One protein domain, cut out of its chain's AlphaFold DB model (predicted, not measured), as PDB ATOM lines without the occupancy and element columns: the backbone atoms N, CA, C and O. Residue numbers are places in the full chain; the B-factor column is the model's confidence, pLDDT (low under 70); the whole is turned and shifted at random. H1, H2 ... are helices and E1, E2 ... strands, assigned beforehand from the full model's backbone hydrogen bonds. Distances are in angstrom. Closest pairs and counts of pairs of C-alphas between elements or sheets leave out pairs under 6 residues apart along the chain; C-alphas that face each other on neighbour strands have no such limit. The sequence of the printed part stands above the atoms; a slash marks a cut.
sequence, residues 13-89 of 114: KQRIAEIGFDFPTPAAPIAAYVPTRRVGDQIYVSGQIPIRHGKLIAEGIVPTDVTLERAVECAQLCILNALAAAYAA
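AT A GLANCE: This is residues 13 to 89 of the 114 residues of the protein "YjgF_endoribonc domain-containing protein" of Phycisphaera sp (UniProt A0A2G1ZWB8). One long helix, H2, has a small strand hairpin, E1 and E2, packed on its last turns, while the unnamed residues 46 to 67 lead back along it to its start; the short helix H1 sits off to one side. The 77 printed residues, under half in named elements, run H1, E1, E2, H2: mixed, helices and strands, with an antiparallel sheet E1 - E2. The whole is only just compact, close to loose: radius of gyration of the C-alphas 13.6 A, spans 42 by 34 by 21 A.

IN THESE COORDINATES: Find C-alpha 13 at (280.984, 261.761, 343.698); there H1, residues 13 to 18, begins. Next come E1, residues 36 to 39, and E2, residues 42 to 45. H2, residues 68 to 87, runs 28.6 A to C-alpha 87 at (279.549, 268.826, 349.933).

HOW THE PARTS SIT: In the hairpin E1 and E2, antiparallel at 157 degrees, N 37 and O 44 are 2.8 A apart, within hydrogen-bond range. The closest C-alphas of E2 and H2 are those of Val 45 and Ala 86, 6.4 A. H1 is apart from E2 and H2. In H1 and H2 every O i to N i+4 pair is within hydrogen-bond range.

THE WHOLE: The farthest C-alphas, Gly 40 and Thr 64, are 42.1 A apart. The printed part has no cut; H1 to E1 and E2 to H2 are long links. Residues 26 to 31 have pLDDT under 70.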
ATOM      1  N   LYS A  13     281.835 261.366 344.832       77.12
ATOM      2  CA  LYS A  13     280.984 261.761 343.698       77.12
ATOM      3  C   LYS A  13     281.086 260.781 342.523       77.12
ATOM      4  O   LYS A  13     280.063 260.412 341.961       77.12
ATOM      5  N   GLN A  14     282.295 260.327 342.187       82.50
ATOM      6  CA  GLN A  14     282.495 259.312 341.147       82.50
ATOM      7  C   GLN A  14     281.885 257.971 341.551       82.50
ATOM      8  O   GLN A  14     281.160 257.384 340.758       82.50
ATOM      9  N   ARG A  15     282.077 257.527 342.801       84.62
ATOM     10  CA  ARG A  15     281.457 256.277 343.273       84.62
ATOM     11  C   ARG A  15     279.935 256.323 343.237       84.62
ATOM     12  O   ARG A  15     279.315 255.328 342.896       84.62
ATOM     13  N   ILE A  16     279.338 257.465 343.585       84.12
ATOM     14  CA  ILE A  16     277.884 257.679 343.514       84.12
ATOM     15  C   ILE A  16     277.395 257.525 342.064       84.12
ATOM     16  O   ILE A  16     276.414 256.822 341.830       84.12
ATOM     17  N   ALA A  17     278.128 258.086 341.099       84.31
ATOM     18  CA  ALA A  17     277.830 257.908 339.679       84.31
ATOM     19  C   ALA A  17     277.993 256.448 339.215       84.31
ATOM     20  O   ALA A  17     277.158 255.945 338.469       84.31
ATOM     21  N   GLU A  18     279.023 255.736 339.686       85.94
ATOM     22  CA  GLU A  18     279.268 254.320 339.357       85.94
ATOM     23  C   GLU A  18     278.133 253.397 339.819       85.94
ATOM     24  O   GLU A  18     277.812 252.427 339.133       85.94
ATOM     25  N   ILE A  19     277.494 253.705 340.952       83.69
ATOM     26  CA  ILE A  19     276.335 252.951 341.455       83.69
ATOM     27  C   ILE A  19     274.995 253.444 340.879       83.69
ATOM     28  O   ILE A  19     273.937 253.031 341.350       83.69
ATOM     29  N   GLY A  20     275.032 254.302 339.853       83.44
ATOM     30  CA  GLY A  20     273.863 254.713 339.076       83.44
ATOM     31  C   GLY A  20     273.061 255.875 339.661       83.44
ATOM     32  O   GLY A  20     271.913 256.068 339.263       83.44
ATOM     33  N   PHE A  21     273.632 256.646 340.589       81.75
ATOM     34  CA  PHE A  21     272.985 257.841 341.126       81.75
ATOM     35  C   PHE A  21     273.652 259.118 340.619       81.75
ATOM     36  O   PHE A  21     274.874 259.249 340.609       81.75
ATOM     37  N   ASP A  22     272.834 260.106 340.271       77.88
ATOM     38  CA  ASP A  22     273.318 261.460 340.035       77.88
ATOM     39  C   ASP A  22     273.561 262.172 341.366       77.88
ATOM     40  O   ASP A  22     272.817 262.001 342.335       77.88
ATOM     41  N   PHE A  23     274.590 263.017 341.407       76.06
ATOM     42  CA  PHE A  23     274.838 263.877 342.556       76.06
ATOM     43  C   PHE A  23     273.939 265.122 342.458       76.06
ATOM     44  O   PHE A  23     274.153 265.941 341.557       76.06
ATOM     45  N   PRO A  24     272.924 265.288 343.327       71.38
ATOM     46  CA  PRO A  24     271.958 266.360 343.154       71.38
ATOM     47  C   PRO A  24     272.591 267.721 343.447       71.38
ATOM     48  O   PRO A  24     273.509 267.857 344.256       71.38
ATOM     49  N   THR A  25     272.068 268.763 342.804       72.31
ATOM     50  CA  THR A  25     272.335 270.134 343.238       72.31
ATOM     51  C   THR A  25     271.635 270.356 344.584       72.31
ATOM     52  O   THR A  25     270.457 270.002 344.700       72.31
ATOM     53  N   PRO A  26     272.310 270.927 345.598       67.75
ATOM     54  CA  PRO A  26     271.686 271.203 346.887       67.75
ATOM     55  C   PRO A  26     270.411 272.028 346.715       67.75
ATOM     56  O   PRO A  26     270.399 273.021 345.983       67.75
ATOM     57  N   ALA A  27     269.338 271.627 347.396       66.38
ATOM     58  CA  ALA A  27     268.100 272.393 347.390       66.38
ATOM     59  C   ALA A  27     268.306 273.753 348.078       66.38
ATOM     60  O   ALA A  27     269.002 273.853 349.092       66.38
ATOM     61  N   ALA A  28     267.669 274.798 347.543       66.38
ATOM     62  CA  ALA A  28     267.611 276.087 348.218       66.38
ATOM     63  C   ALA A  28     266.862 275.946 349.564       66.38
ATOM     64  O   ALA A  28     265.908 275.165 349.643       66.38
ATOM     65  N   PRO A  29     267.255 276.684 350.617       62.75
ATOM     66  CA  PRO A  29     266.562 276.643 351.902       62.75
ATOM     67  C   PRO A  29     265.078 277.009 351.755       62.75
ATOM     68  O   PRO A  29     264.741 278.004 351.118       62.75
ATOM     69  N   ILE A  30     264.193 276.216 352.366       60.66
ATOM     70  CA  ILE A  30     262.730 276.383 352.263       60.66
ATOM     71  C   ILE A  30     262.177 277.266 353.407       60.66
ATOM     72  O   ILE A  30     261.046 277.739 353.340       60.66
ATOM     73  N   ALA A  31     262.967 277.534 354.455       62.28
ATOM     74  CA  ALA A  31     262.562 278.362 355.596       62.28
ATOM     75  C   ALA A  31     263.767 279.016 356.304       62.28
ATOM     76  O   ALA A  31     264.898 278.955 355.823       62.28
ATOM     77  N   ALA A  32     263.528 279.629 357.470       71.38
ATOM     78  CA  ALA A  32     264.529 280.294 358.311       71.38
ATOM     79  C   ALA A  32     265.433 279.305 359.087       71.38
ATOM     80  O   ALA A  32     265.596 279.414 360.300       71.38
ATOM     81  N   TYR A  33     266.010 278.319 358.399       72.44
ATOM     82  CA  TYR A  33     267.056 277.449 358.936       72.44
ATOM     83  C   TYR A  33     268.164 277.246 357.900       72.44
ATOM     84  O   TYR A  33     267.939 277.354 356.694       72.44
ATOM     85  N   VAL A  34     269.379 276.965 358.375       85.50
ATOM     86  CA  VAL A  34     270.536 276.725 357.504       85.50
ATOM     87  C   VAL A  34     270.586 275.253 357.071       85.50
ATOM     88  O   VAL A  34     270.309 274.368 357.886       85.50
ATOM     89  N   PRO A  35     270.935 274.949 355.810       86.25
ATOM     90  CA  PRO A  35     270.972 273.574 355.306       86.25
ATOM     91  C   PRO A  35     272.053 272.733 355.998       86.25
ATOM     92  O   PRO A  35     271.884 271.526 356.175       86.25
ATOM     93  N   THR A  36     273.133 273.376 356.437       93.50
ATOM     94  CA  THR A  36     274.229 272.765 357.185       93.50
ATOM     95  C   THR A  36     274.782 273.731 358.232       93.50
ATOM     96  O   THR A  36     274.627 274.950 358.125       93.50
ATOM     97  N   ARG A  37     275.448 273.194 359.257       95.12
ATOM     98  CA  ARG A  37     276.218 273.972 360.231       95.12
ATOM     99  C   ARG A  37     277.517 273.261 360.584       95.12
ATOM    100  O   ARG A  37     277.500 272.087 360.944       95.12
ATOM    101  N   ARG A  38     278.634 273.984 360.515       95.44
ATOM    102  CA  ARG A  38     279.956 273.470 360.885       95.44
ATOM    103  C   ARG A  38     280.246 273.704 362.367       95.44
ATOM    104  O   ARG A  38     279.989 274.791 362.884       95.44
ATOM    105  N   VAL A  39     280.788 272.689 363.036       96.44
ATOM    106  CA  VAL A  39     281.290 272.754 364.415       96.44
ATOM    107  C   VAL A  39     282.616 271.998 364.465       96.44
ATOM    108  O   VAL A  39     282.629 270.773 364.405       96.44
ATOM    109  N   GLY A  40     283.733 272.725 364.548       94.94
ATOM    110  CA  GLY A  40     285.061 272.123 364.406       94.94
ATOM    111  C   GLY A  40     285.242 271.505 363.016       94.94
ATOM    112  O   GLY A  40     284.996 272.169 362.012       94.94
ATOM    113  N   ASP A  41     285.628 270.232 362.979       94.38
ATOM    114  CA  ASP A  41     285.800 269.410 361.775       94.38
ATOM    115  C   ASP A  41     284.523 268.651 361.358       94.38
ATOM    116  O   ASP A  41     284.549 267.829 360.443       94.38
ATOM    117  N   GLN A  42     283.387 268.918 362.013       96.62
ATOM    118  CA  GLN A  42     282.117 268.240 361.752       96.62
ATOM    119  C   GLN A  42     281.127 269.153 361.034       96.62
ATOM    120  O   GLN A  42     280.920 270.308 361.417       96.62
ATOM    121  N   ILE A  43     280.439 268.596 360.038       96.44
ATOM    122  CA  ILE A  43     279.318 269.239 359.350       96.44
ATOM    123  C   ILE A  43     278.028 268.548 359.787       96.44
ATOM    124  O   ILE A  43     277.825 267.360 359.545       96.44
ATOM    125  N   TYR A  44     277.142 269.313 360.417       96.69
ATOM    126  CA  TYR A  44     275.794 268.883 360.761       96.69
ATOM    127  C   TYR A  44     274.861 269.265 359.621       96.69
ATOM    128  O   TYR A  44     274.757 270.442 359.277       96.69
ATOM    129  N   VAL A  45     274.190 268.277 359.039       95.12
ATOM    130  CA  VAL A  45     273.241 268.474 357.940       95.12
ATOM    131  C   VAL A  45     271.828 268.530 358.515       95.12
ATOM    132  O   VAL A  45     271.443 267.667 359.305       95.12
ATOM    133  N   SER A  46     271.061 269.551 358.137       93.56
ATOM    134  CA  SER A  46     269.642 269.652 358.487       93.56
ATOM    135  C   SER A  46     268.839 268.525 357.833       93.56
ATOM    136  O   SER A  46     269.283 267.928 356.852       93.56
ATOM    137  N   GLY A  47     267.642 268.238 358.352       93.19
ATOM    138  CA  GLY A  47     266.784 267.175 357.823       93.19
ATOM    139  C   GLY A  47     266.560 267.303 356.315       93.19
ATOM    140  O   GLY A  47     266.218 268.379 355.823       93.19
ATOM    141  N   GLN A  48     266.775 266.204 355.594       94.12
ATOM    142  CA  GLN A  48     266.580 266.129 354.149       94.12
ATOM    143  C   GLN A  48     265.359 265.282 353.827       94.12
ATOM    144  O   GLN A  48     265.130 264.244 354.443       94.12
ATOM    145  N   ILE A  49     264.597 265.748 352.846       94.06
ATOM    146  CA  ILE A  49     263.363 265.131 352.358       94.06
ATOM    147  C   ILE A  49     263.553 264.679 350.904       94.06
ATOM    148  O   ILE A  49     264.473 265.171 350.234       94.06
ATOM    149  N   PRO A  50     262.723 263.750 350.390       94.44
ATOM    150  CA  PRO A  50     262.945 263.125 349.090       94.44
ATOM    151  C   PRO A  50     262.457 264.035 347.952       94.44
ATOM    152  O   PRO A  50     261.520 263.718 347.217       94.44
ATOM    153  N   ILE A  51     263.088 265.205 347.827       90.75
ATOM    154  CA  ILE A  51     262.841 266.180 346.767       90.75
ATOM    155  C   ILE A  51     263.691 265.842 345.545       90.75
ATOM    156  O   ILE A  51     264.911 265.714 345.641       90.75
ATOM    157  N   ARG A  52     263.040 265.786 344.383       88.31
ATOM    158  CA  ARG A  52     263.664 265.751 343.060       88.31
ATOM    159  C   ARG A  52     263.061 266.864 342.211       88.31
ATOM    160  O   ARG A  52     261.844 267.007 342.152       88.31
ATOM    161  N   HIS A  53     263.902 267.676 341.571       85.50
ATOM    162  CA  HIS A  53     263.461 268.818 340.753       85.50
ATOM    163  C   HIS A  53     262.456 269.743 341.478       85.50
ATOM    164  O   HIS A  53     261.461 270.179 340.902       85.50
ATOM    165  N   GLY A  54     262.691 270.005 342.768       85.38
ATOM    166  CA  GLY A  54     261.848 270.886 343.585       85.38
ATOM    167  C   GLY A  54     260.508 270.291 344.035       85.38
ATOM    168  O   GLY A  54     259.703 271.015 344.611       85.38
ATOM    169  N   LYS A  55     260.250 268.997 343.797       89.38
ATOM    170  CA  LYS A  55     259.018 268.312 344.214       89.38
ATOM    171  C   LYS A  55     259.321 267.055 345.021       89.38
ATOM    172  O   LYS A  55     260.281 266.351 344.719       89.38
ATOM    173  N   LEU A  56     258.485 266.761 346.016       93.12
ATOM    174  CA  LEU A  56     258.503 265.470 346.704       93.12
ATOM    175  C   LEU A  56     258.160 264.349 345.717       93.12
ATOM    176  O   LEU A  56     257.233 264.492 344.919       93.12
ATOM    177  N   ILE A  57     258.898 263.238 345.769       95.25
ATOM    178  CA  ILE A  57     258.610 262.066 344.920       95.25
ATOM    179  C   ILE A  57     257.511 261.158 345.501       95.25
ATOM    180  O   ILE A  57     256.939 260.346 344.768       95.25
ATOM    181  N   ALA A  58     257.243 261.287 346.803       96.88
ATOM    182  CA  ALA A  58     256.169 260.626 347.534       96.88
ATOM    183  C   ALA A  58     255.874 261.389 348.839       96.88
ATOM    184  O   ALA A  58     256.749 262.067 349.381       96.88
ATOM    185  N   GLU A  59     254.649 261.245 349.338       96.69
ATOM    186  CA  GLU A  59     254.171 261.789 350.609       96.69
ATOM    187  C   GLU A  59     253.141 260.811 351.193       96.69
ATOM    188  O   GLU A  59     252.330 260.271 350.443       96.69
ATOM    189  N   GLY A  60     253.191 260.567 352.507       96.69
ATOM    190  CA  GLY A  60     252.257 259.684 353.211       96.69
ATOM    191  C   GLY A  60     252.938 258.695 354.163       96.69
ATOM    192  O   GLY A  60     254.123 258.826 354.475       96.69
ATOM    193  N   ILE A  61     252.164 257.726 354.652       98.19
ATOM    194  CA  ILE A  61     252.553 256.721 355.646       98.19
ATOM    195  C   ILE A  61     252.905 255.385 354.970       98.19
ATOM    196  O   ILE A  61     252.173 254.895 354.114       98.19
ATOM    197  N   VAL A  62     254.004 254.748 355.378       98.06
ATOM    198  CA  VAL A  62     254.402 253.400 354.925       98.06
ATOM    199  C   VAL A  62     253.718 252.307 355.772       98.06
ATOM    200  O   VAL A  62     253.668 252.438 356.999       98.06
ATOM    201  N   PRO A  63     253.210 251.201 355.194       96.38
ATOM    202  CA  PRO A  63     253.143 250.883 353.767       96.38
ATOM    203  C   PRO A  63     251.820 251.316 353.095       96.38
ATOM    204  O   PRO A  63     251.517 250.856 351.998       96.38
ATOM    205  N   THR A  64     250.989 252.130 353.760       96.94
ATOM    206  CA  THR A  64     249.600 252.401 353.343       96.94
ATOM    207  C   THR A  64     249.487 253.349 352.158       96.94
ATOM    208  O   THR A  64     248.835 253.019 351.173       96.94
ATOM    209  N   ASP A  65     250.116 254.517 352.250       97.50
ATOM    210  CA  ASP A  65     250.112 255.532 351.194       97.50
ATOM    211  C   ASP A  65     251.335 255.374 350.279       97.50
ATOM    212  O   ASP A  65     251.300 255.713 349.096       97.50
ATOM    213  N   VAL A  66     252.435 254.853 350.837       97.94
ATOM    214  CA  VAL A  66     253.725 254.681 350.163       97.94
ATOM    215  C   VAL A  66     254.201 253.247 350.357       97.94
ATOM    216  O   VAL A  66     254.334 252.796 351.491       97.94
ATOM    217  N   THR A  67     254.486 252.531 349.266       97.81
ATOM    218  CA  THR A  67     255.005 251.154 349.341       97.81
ATOM    219  C   THR A  67     256.426 251.118 349.911       97.81
ATOM    220  O   THR A  67     257.134 252.128 349.888       97.81
ATOM    221  N   LEU A  68     256.878 249.953 350.388       97.06
ATOM    222  CA  LEU A  68     258.246 249.781 350.890       97.06
ATOM    223  C   LEU A  68     259.288 250.126 349.817       97.06
ATOM    224  O   LEU A  68     260.223 250.875 350.082       97.06
ATOM    225  N   GLU A  69     259.104 249.655 348.586       97.50
ATOM    226  CA  GLU A  69     260.022 249.919 347.473       97.50
ATOM    227  C   GLU A  69     260.132 251.425 347.215       97.50
ATOM    228  O   GLU A  69     261.227 251.977 347.096       97.50
ATOM    229  N   ARG A  70     258.990 252.120 347.224       97.62
ATOM    230  CA  ARG A  70     258.950 253.571 347.057       97.62
ATOM    231  C   ARG A  70     259.568 254.307 348.246       97.62
ATOM    232  O   ARG A  70     260.207 255.342 348.054       97.62
ATOM    233  N   ALA A  71     259.417 253.791 349.462       97.62
ATOM    234  CA  ALA A  71     260.055 254.337 350.656       97.62
ATOM    235  C   ALA A  71     261.585 254.181 350.612       97.62
ATOM    236  O   ALA A  71     262.303 255.108 350.992       97.62
ATOM    237  N   VAL A  72     262.094 253.064 350.080       96.88
ATOM    238  CA  VAL A  72     263.530 252.844 349.840       96.88
ATOM    239  C   VAL A  72     264.074 253.871 348.844       96.88
ATOM    240  O   VAL A  72     265.098 254.500 349.115       96.88
ATOM    241  N   GLU A  73     263.366 254.121 347.737       95.94
ATOM    242  CA  GLU A  73     263.727 255.187 346.788       95.94
ATOM    243  C   GLU A  73     263.746 256.573 347.458       95.94
ATOM    244  O   GLU A  73     264.642 257.385 347.207       95.94
ATOM    245  N   CYS A  74     262.781 256.848 348.345       96.75
ATOM    246  CA  CYS A  74     262.752 258.086 349.122       96.75
ATOM    247  C   CYS A  74     263.974 258.203 350.038       96.75
ATOM    248  O   CYS A  74     264.632 259.242 350.040       96.75
ATOM    249  N   ALA A  75     264.317 257.144 350.773       96.25
ATOM    250  CA  ALA A  75     265.475 257.127 351.662       96.25
ATOM    251  C   ALA A  75     266.790 257.352 350.895       96.25
ATOM    252  O   ALA A  75     267.616 258.161 351.321       96.25
ATOM    253  N   GLN A  76     266.961 256.708 349.735       94.50
ATOM    254  CA  GLN A  76     268.110 256.933 348.849       94.50
ATOM    255  C   GLN A  76     268.217 258.407 348.441       94.50
ATOM    256  O   GLN A  76     269.280 259.016 348.571       94.50
ATOM    257  N   LEU A  77     267.106 259.010 348.011       94.12
ATOM    258  CA  LEU A  77     267.080 260.412 347.608       94.12
ATOM    259  C   LEU A  77     267.353 261.370 348.779       94.12
ATOM    260  O   LEU A  77     268.086 262.343 348.606       94.12
ATOM    261  N   CYS A  78     266.837 261.085 349.978       95.19
ATOM    262  CA  CYS A  78     267.158 261.852 351.183       95.19
ATOM    263  C   CYS A  78     268.666 261.851 351.473       95.19
ATOM    264  O   CYS A  78     269.231 262.901 351.778       95.19
ATOM    265  N   ILE A  79     269.332 260.697 351.342       94.31
ATOM    266  CA  ILE A  79     270.783 260.584 351.542       94.31
ATOM    267  C   ILE A  79     271.558 261.339 350.461       94.31
ATOM    268  O   ILE A  79     272.497 262.061 350.790       94.31
ATOM    269  N   LEU A  80     271.158 261.241 349.192       92.69
ATOM    270  CA  LEU A  80     271.789 262.003 348.109       92.69
ATOM    271  C   LEU A  80     271.677 263.515 348.340       92.69
ATOM    272  O   LEU A  80     272.668 264.233 348.210       92.69
ATOM    273  N   ASN A  81     270.504 263.990 348.763       92.31
ATOM    274  CA  ASN A  81     270.290 265.391 349.122       92.31
ATOM    275  C   ASN A  81     271.150 265.806 350.334       92.31
ATOM    276  O   ASN A  81     271.718 266.899 350.342       92.31
ATOM    277  N   ALA A  82     271.323 264.920 351.323       93.50
ATOM    278  CA  ALA A  82     272.174 265.176 352.490       93.50
ATOM    279  C   ALA A  82     273.651 265.278 352.123       93.50
ATOM    280  O   ALA A  82     274.343 266.187 352.586       93.50
ATOM    281  N   LEU A  83     274.125 264.383 351.257       91.81
ATOM    282  CA  LEU A  83     275.480 264.438 350.729       91.81
ATOM    283  C   LEU A  83     275.689 265.714 349.917       91.81
ATOM    284  O   LEU A  83     276.690 266.392 350.125       91.81
ATOM    285  N   ALA A  84     274.742 266.100 349.060       90.00
ATOM    286  CA  ALA A  84     274.827 267.357 348.322       90.00
ATOM    287  C   ALA A  84     274.948 268.570 349.251       90.00
ATOM    288  O   ALA A  84     275.850 269.387 349.070       90.00
ATOM    289  N   ALA A  85     274.106 268.653 350.284       91.44
ATOM    290  CA  ALA A  85     274.182 269.714 351.284       91.44
ATOM    291  C   ALA A  85     275.533 269.722 352.027       91.44
ATOM    292  O   ALA A  85     276.121 270.786 352.208       91.44
ATOM    293  N   ALA A  86     276.049 268.551 352.415       92.69
ATOM    294  CA  ALA A  86     277.349 268.431 353.075       92.69
ATOM    295  C   ALA A  86     278.503 268.887 352.169       92.69
ATOM    296  O   ALA A  86     279.330 269.686 352.596       92.69
ATOM    297  N   TYR A  87     278.528 268.439 350.910       90.19
ATOM    298  CA  TYR A  87     279.549 268.826 349.933       90.19
ATOM    299  C   TYR A  87     279.506 270.312 349.579       90.19
ATOM    300  O   TYR A  87     280.545 270.897 349.308       90.19
ATOM    301  N   ALA A  88     278.328 270.933 349.592       89.50
ATOM    302  CA  ALA A  88     278.193 272.371 349.374       89.50
ATOM    303  C   ALA A  88     278.705 273.219 350.548       89.50
ATOM    304  O   ALA A  88     278.860 274.427 350.403       89.50
ATOM    305  N   ALA A  89     278.939 272.600 351.707       91.75
ATOM    306  CA  ALA A  89     279.486 273.251 352.892       91.75
ATOM    307  C   ALA A  89     281.005 273.055 353.043       91.75
ATOM    308  O   ALA A  89     281.568 273.483 354.056       91.75
TER     309      ALA A  89